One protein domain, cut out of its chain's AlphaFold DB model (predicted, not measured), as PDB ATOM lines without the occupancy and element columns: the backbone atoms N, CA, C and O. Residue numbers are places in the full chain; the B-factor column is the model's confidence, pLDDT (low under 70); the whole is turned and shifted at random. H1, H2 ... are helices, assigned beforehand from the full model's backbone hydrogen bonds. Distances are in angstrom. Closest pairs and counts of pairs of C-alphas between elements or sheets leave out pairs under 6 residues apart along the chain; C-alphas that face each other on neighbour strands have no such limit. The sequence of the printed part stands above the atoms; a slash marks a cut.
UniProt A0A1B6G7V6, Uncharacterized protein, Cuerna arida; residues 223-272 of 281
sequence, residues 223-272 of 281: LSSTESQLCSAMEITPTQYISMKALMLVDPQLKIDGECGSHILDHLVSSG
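This is residues 223 to 272 of the 281 residues of an uncharacterized protein of Cuerna arida (UniProt A0A1B6G7V6). The longest helix, H2, makes one side of a small three-helix domain; H3 crosses it at a steep tilt, and H1, which makes a corner with the start of H2, runs nearly in line with H3 but opposite ways. H1 meets H2 at a corner by the start of H2, H3 crosses H2 near its middle, and residues 251 to 258 lead from the end of H2 round to the start of H3. The printed part has 50 residues with three named helices, in the order H1, H2, H3 along the chain, and no named strand; its class is all helix. It is compact, with a radius of gyration of the C-alphas of 9.9 A, and rounded, with spans of 25 by 21 by 16 A.

H2, residues 238 to 250, is the longest helix by residues and measures 18.4 A from first to last C-alpha. It begins at C-alpha 238 at (189.429, 264.750, 239.006) and ends at Val 250. H1, residues 225 to 233, is 12.4 A long and begins at C-alpha 225 at (178.087, 262.659, 242.022). H3, residues 259 to 270, is 16.8 A long and ends at C-alpha 270 at (180.690, 248.329, 244.675).

H2 touches both other helices. H3 touches H2 with residues 261 to 265 alone; the closest C-alphas are those of Lys 245 and Ile 264, 7.1 A apart. H2 and H3 run the same way at a steep tilt of 61 degrees. H1 and H2 only just touch, with 3 pairs of C-alphas within 8 A, and touch only at the corner by their link. H2 touches H1 with residues 238 to 241 alone, and the closest C-alphas of the two are those of Cys 231 and Pro 238, 6.4 A apart. H1 and H2 run opposite ways at a steep tilt of 67 degrees, only just short of about perpendicular. H1 and H3 are close but not clearly touching: their closest C-alphas, those of Leu 230 and Ile 264, are 8.0 A apart. They run opposite ways at a shallow tilt of 18 degrees. In H1, H2 and H3 every O i to N i+4 pair is within hydrogen-bond range.

The two C-alphas farthest apart are those of Ser 225 and Gln 253, at 26.2 A. The C-alphas of Leu 223 and Gly 272, the first and last printed residues, are 16.3 A apart. The printed part has no cut. The link from H1 to H2 is tight, with 4 residues, and the link from H2 to H3 is short, with 8. The mean pLDDT of the printed part is 83.3, and two printed residues, 253 and 257, both in the link from H2 to H3, are under 70.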
ATOM      1  N   LEU A 223     182.877 263.241 236.060       82.56
ATOM      2  CA  LEU A 223     182.650 262.461 237.269       82.56
ATOM      3  C   LEU A 223     181.163 262.447 237.629       82.56
ATOM      4  O   LEU A 223     180.470 263.463 237.551       82.56
ATOM      5  N   SER A 224     180.668 261.293 238.059       85.75
ATOM      6  CA  SER A 224     179.362 261.181 238.707       85.75
ATOM      7  C   SER A 224     179.377 261.814 240.106       85.75
ATOM      8  O   SER A 224     180.431 262.087 240.683       85.75
ATOM      9  N   SER A 225     178.195 262.036 240.692       83.50
ATOM     10  CA  SER A 225     178.087 262.659 242.022       83.50
ATOM     11  C   SER A 225     178.815 261.873 243.119       83.50
ATOM     12  O   SER A 225     179.302 262.487 244.063       83.50
ATOM     13  N   THR A 226     178.887 260.541 243.018       85.19
ATOM     14  CA  THR A 226     179.582 259.691 243.999       85.19
ATOM     15  C   THR A 226     181.096 259.739 243.803       85.19
ATOM     16  O   THR A 226     181.840 259.829 244.773       85.19
ATOM     17  N   GLU A 227     181.561 259.777 242.555       89.56
ATOM     18  CA  GLU A 227     182.985 259.892 242.211       89.56
ATOM     19  C   GLU A 227     183.549 261.268 242.566       89.56
ATOM     20  O   GLU A 227     184.666 261.375 243.063       89.56
ATOM     21  N   SER A 228     182.760 262.330 242.377       86.75
ATOM     22  CA  SER A 228     183.146 263.679 242.791       86.75
ATOM     23  C   SER A 228     183.312 263.779 244.309       86.75
ATOM     24  O   SER A 228     184.249 264.427 244.766       86.75
ATOM     25  N   GLN A 229     182.431 263.140 245.088       85.44
ATOM     26  CA  GLN A 229     182.548 263.095 246.551       85.44
ATOM     27  C   GLN A 229     183.780 262.299 246.988       85.44
ATOM     28  O   GLN A 229     184.489 262.734 247.892       85.44
ATOM     29  N   LEU A 230     184.067 261.185 246.311       87.06
ATOM     30  CA  LEU A 230     185.256 260.375 246.561       87.06
ATOM     31  C   LEU A 230     186.546 261.165 246.286       87.06
ATOM     32  O   LEU A 230     187.451 261.171 247.114       87.06
ATOM     33  N   CYS A 231     186.596 261.921 245.182       88.12
ATOM     34  CA  CYS A 231     187.732 262.792 244.873       88.12
ATOM     35  C   CYS A 231     187.941 263.873 245.942       88.12
ATOM     36  O   CYS A 231     189.071 264.125 246.349       88.12
ATOM     37  N   SER A 232     186.855 264.490 246.425       85.94
ATOM     38  CA  SER A 232     186.919 265.492 247.497       85.94
ATOM     39  C   SER A 232     187.345 264.904 248.843       85.94
ATOM     40  O   SER A 232     188.080 265.560 249.572       85.94
ATOM     41  N   ALA A 233     186.909 263.686 249.177       85.50
ATOM     42  CA  ALA A 233     187.255 263.025 250.435       85.50
ATOM     43  C   ALA A 233     188.728 262.593 250.504       85.50
ATOM     44  O   ALA A 233     189.290 262.500 251.589       85.50
ATOM     45  N   MET A 234     189.336 262.325 249.349       82.94
ATOM     46  CA  MET A 234     190.689 261.774 249.234       82.94
ATOM     47  C   MET A 234     191.713 262.795 248.723       82.94
ATOM     48  O   MET A 234     192.841 262.427 248.414       82.94
ATOM     49  N   GLU A 235     191.300 264.059 248.582       84.75
ATOM     50  CA  GLU A 235     192.117 265.177 248.087       84.75
ATOM     51  C   GLU A 235     192.813 264.911 246.734       84.75
ATOM     52  O   GLU A 235     193.833 265.517 246.405       84.75
ATOM     53  N   ILE A 236     192.239 264.033 245.904       86.31
ATOM     54  CA  ILE A 236     192.739 263.741 244.557       86.31
ATOM     55  C   ILE A 236     192.055 264.638 243.526       86.31
ATOM     56  O   ILE A 236     190.855 264.918 243.588       86.31
ATOM     57  N   THR A 237     192.812 265.079 242.524       87.12
ATOM     58  CA  THR A 237     192.232 265.857 241.423       87.12
ATOM     59  C   THR A 237     191.341 264.967 240.545       87.12
ATOM     60  O   THR A 237     191.650 263.785 240.352       87.12
ATOM     61  N   PRO A 238     190.274 265.512 239.925       86.75
ATOM     62  CA  PRO A 238     189.429 264.750 239.006       86.75
ATOM     63  C   PRO A 238     190.217 264.058 237.886       86.75
ATOM     64  O   PRO A 238     189.904 262.937 237.495       86.75
ATOM     65  N   THR A 239     191.280 264.700 237.399       85.44
ATOM     66  CA  THR A 239     192.167 264.138 236.375       85.44
ATOM     67  C   THR A 239     192.931 262.914 236.891       85.44
ATOM     68  O   THR A 239     192.959 261.895 236.207       85.44
ATOM     69  N   GLN A 240     193.484 262.967 238.111       86.06
ATOM     70  CA  GLN A 240     194.164 261.823 238.738       86.06
ATOM     71  C   GLN A 240     193.213 260.638 238.940       86.06
ATOM     72  O   GLN A 240     193.568 259.513 238.592       86.06
ATOM     73  N   TYR A 241     191.992 260.889 239.422       89.69
ATOM     74  CA  TYR A 241     190.981 259.843 239.585       89.69
ATOM     75  C   TYR A 241     190.643 259.161 238.254       89.69
ATOM     76  O   TYR A 241     190.640 257.934 238.171       89.69
ATOM     77  N   ILE A 242     190.407 259.941 237.191       89.25
ATOM     78  CA  ILE A 242     190.093 259.398 235.861       89.25
ATOM     79  C   ILE A 242     191.248 258.539 235.339       89.25
ATOM     80  O   ILE A 242     191.002 257.462 234.799       89.25
ATOM     81  N   SER A 243     192.497 258.976 235.520       87.75
ATOM     82  CA  SER A 243     193.676 258.200 235.123       87.75
ATOM     83  C   SER A 243     193.786 256.880 235.892       87.75
ATOM     84  O   SER A 243     193.966 255.836 235.268       87.75
ATOM     85  N   MET A 244     193.623 256.898 237.218       86.69
ATOM     86  CA  MET A 244     193.667 255.687 238.050       86.69
ATOM     87  C   MET A 244     192.533 254.720 237.697       86.69
ATOM     88  O   MET A 244     192.775 253.534 237.478       86.69
ATOM     89  N   LYS A 245     191.307 255.233 237.548       87.12
ATOM     90  CA  LYS A 245     190.140 254.455 237.120       87.12
ATOM     91  C   LYS A 245     190.350 253.825 235.743       87.12
ATOM     92  O   LYS A 245     190.041 252.653 235.558       87.12
ATOM     93  N   ALA A 246     190.873 254.580 234.776       88.19
ATOM     94  CA  ALA A 246     191.143 254.063 233.438       88.19
ATOM     95  C   ALA A 246     192.176 252.928 233.466       88.19
ATOM     96  O   ALA A 246     191.984 251.923 232.788       88.19
ATOM     97  N   LEU A 247     193.230 253.057 234.278       86.00
ATOM     98  CA  LEU A 247     194.230 252.004 234.454       86.00
ATOM     99  C   LEU A 247     193.628 250.740 235.085       86.00
ATOM    100  O   LEU A 247     193.837 249.654 234.555       86.00
ATOM    101  N   MET A 248     192.821 250.877 236.140       83.19
ATOM    102  CA  MET A 248     192.181 249.743 236.827       83.19
ATOM    103  C   MET A 248     191.114 249.029 235.983       83.19
ATOM    104  O   MET A 248     190.888 247.836 236.156       83.19
ATOM    105  N   LEU A 249     190.457 249.736 235.058       84.50
ATOM    106  CA  LEU A 249     189.526 249.122 234.105       84.50
ATOM    107  C   LEU A 249     190.247 248.363 232.982       84.50
ATOM    108  O   LEU A 249     189.690 247.413 232.437       84.50
ATOM    109  N   VAL A 250     191.452 248.801 232.605       86.06
ATOM    110  CA  VAL A 250     192.262 248.159 231.558       86.06
ATOM    111  C   VAL A 250     193.001 246.939 232.101       86.06
ATOM    112  O   VAL A 250     193.057 245.918 231.418       86.06
ATOM    113  N   ASP A 251     193.536 247.028 233.318       81.06
ATOM    114  CA  ASP A 251     194.171 245.916 234.021       81.06
ATOM    115  C   ASP A 251     193.631 245.811 235.459       81.06
ATOM    116  O   ASP A 251     194.134 246.476 236.369       81.06
ATOM    117  N   PRO A 252     192.615 244.957 235.688       70.31
ATOM    118  CA  PRO A 252     192.034 244.749 237.012       70.31
ATOM    119  C   PRO A 252     193.002 244.158 238.048       70.31
ATOM    120  O   PRO A 252     192.683 244.155 239.236       70.31
ATOM    121  N   GLN A 253     194.162 243.631 237.631       69.94
ATOM    122  CA  GLN A 253     195.185 243.106 238.544       69.94
ATOM    123  C   GLN A 253     196.228 244.157 238.941       69.94
ATOM    124  O   GLN A 253     197.040 243.907 239.840       69.94
ATOM    125  N   LEU A 254     196.203 245.336 238.313       72.69
ATOM    126  CA  LEU A 254     197.120 246.421 238.616       72.69
ATOM    127  C   LEU A 254     196.778 247.039 239.977       72.69
ATOM    128  O   LEU A 254     195.848 247.834 240.123       72.69
ATOM    129  N   LYS A 255     197.570 246.688 240.991       70.12
ATOM    130  CA  LYS A 255     197.523 247.349 242.294       70.12
ATOM    131  C   LYS A 255     198.216 248.699 242.182       70.12
ATOM    132  O   LYS A 255     199.417 248.768 241.939       70.12
ATOM    133  N   ILE A 256     197.446 249.767 242.347       75.06
ATOM    134  CA  ILE A 256     198.005 251.102 242.529       75.06
ATOM    135  C   ILE A 256     198.304 251.248 244.018       75.06
ATOM    136  O   ILE A 256     197.381 251.259 244.833       75.06
ATOM    137  N   ASP A 257     199.588 251.313 244.362       65.62
ATOM    138  CA  ASP A 257     200.034 251.435 245.746       65.62
ATOM    139  C   ASP A 257     199.586 252.776 246.350       65.62
ATOM    140  O   ASP A 257     199.817 253.845 245.781       65.62
ATOM    141  N   GLY A 258     198.941 252.710 247.516       74.88
ATOM    142  CA  GLY A 258     198.472 253.867 248.279       74.88
ATOM    143  C   GLY A 258     197.009 253.747 248.710       74.88
ATOM    144  O   GLY A 258     196.208 253.083 248.054       74.88
ATOM    145  N   GLU A 259     196.651 254.437 249.797       74.00
ATOM    146  CA  GLU A 259     195.277 254.485 250.336       74.00
ATOM    147  C   GLU A 259     194.261 254.919 249.268       74.00
ATOM    148  O   GLU A 259     193.110 254.475 249.257       74.00
ATOM    149  N   CYS A 260     194.713 255.721 248.295       81.38
ATOM    150  CA  CYS A 260     193.863 256.152 247.205       81.38
ATOM    151  C   CYS A 260     193.480 255.045 246.220       81.38
ATOM    152  O   CYS A 260     192.360 255.036 245.715       81.38
ATOM    153  N   GLY A 261     194.378 254.095 245.955       81.69
ATOM    154  CA  GLY A 261     194.105 252.985 245.045       81.69
ATOM    155  C   GLY A 261     193.026 252.052 245.593       81.69
ATOM    156  O   GLY A 261     192.093 251.703 244.871       81.69
ATOM    157  N   SER A 262     193.098 251.707 246.882       82.62
ATOM    158  CA  SER A 262     192.133 250.812 247.535       82.62
ATOM    159  C   SER A 262     190.713 251.369 247.529       82.62
ATOM    160  O   SER A 262     189.785 250.665 247.144       82.62
ATOM    161  N   HIS A 263     190.533 252.647 247.868       83.69
ATOM    162  CA  HIS A 263     189.201 253.256 247.907       83.69
ATOM    163  C   HIS A 263     188.567 253.409 246.517       83.69
ATOM    164  O   HIS A 263     187.352 253.268 246.372       83.69
ATOM    165  N   ILE A 264     189.376 253.670 245.484       86.31
ATOM    166  CA  ILE A 264     188.892 253.708 244.097       86.31
ATOM    167  C   ILE A 264     188.499 252.302 243.639       86.31
ATOM    168  O   ILE A 264     187.443 252.141 243.032       86.31
ATOM    169  N   LEU A 265     189.295 251.282 243.963       83.62
ATOM    170  CA  LEU A 265     188.979 249.896 243.628       83.62
ATOM    171  C   LEU A 265     187.691 249.425 244.322       83.62
ATOM    172  O   LEU A 265     186.816 248.880 243.652       83.62
ATOM    173  N   ASP A 266     187.524 249.713 245.613       85.25
ATOM    174  CA  ASP A 266     186.302 249.400 246.367       85.25
ATOM    175  C   ASP A 266     185.069 250.077 245.758       85.25
ATOM    176  O   ASP A 266     184.008 249.461 245.629       85.25
ATOM    177  N   HIS A 267     185.201 251.337 245.326       87.19
ATOM    178  CA  HIS A 267     184.131 252.051 244.629       87.19
ATOM    179  C   HIS A 267     183.787 251.401 243.284       87.19
ATOM    180  O   HIS A 267     182.603 251.244 242.974       87.19
ATOM    181  N   LEU A 268     184.787 250.974 242.506       85.69
ATOM    182  CA  LEU A 268     184.582 250.298 241.222       85.69
ATOM    183  C   LEU A 268     183.937 248.918 241.388       85.69
ATOM    184  O   LEU A 268     183.043 248.579 240.610       85.69
ATOM    185  N   VAL A 269     184.322 248.167 242.422       87.12
ATOM    186  CA  VAL A 269     183.720 246.874 242.779       87.12
ATOM    187  C   VAL A 269     182.283 247.061 243.270       87.12
ATOM    188  O   VAL A 269     181.368 246.417 242.760       87.12
ATOM    189  N   SER A 270     182.041 248.002 244.190       86.44
ATOM    190  CA  SER A 270     180.690 248.329 244.675       86.44
ATOM    191  C   SER A 270     179.773 248.838 243.564       86.44
ATOM    192  O   SER A 270     178.556 248.676 243.646       86.44
ATOM    193  N   SER A 271     180.344 249.479 242.546       83.81
ATOM    194  CA  SER A 271     179.620 249.980 241.380       83.81
ATOM    195  C   SER A 271     179.472 248.923 240.272       83.81
ATOM    196  O   SER A 271     178.869 249.221 239.242       83.81
ATOM    197  N   GLY A 272     180.005 247.710 240.468       83.38
ATOM    198  CA  GLY A 272     179.883 246.576 239.547       83.38
ATOM    199  C   GLY A 272     180.719 246.683 238.268       83.38
ATOM    200  O   GLY A 272     180.397 246.029 237.282       83.38
TER     201      GLY A 272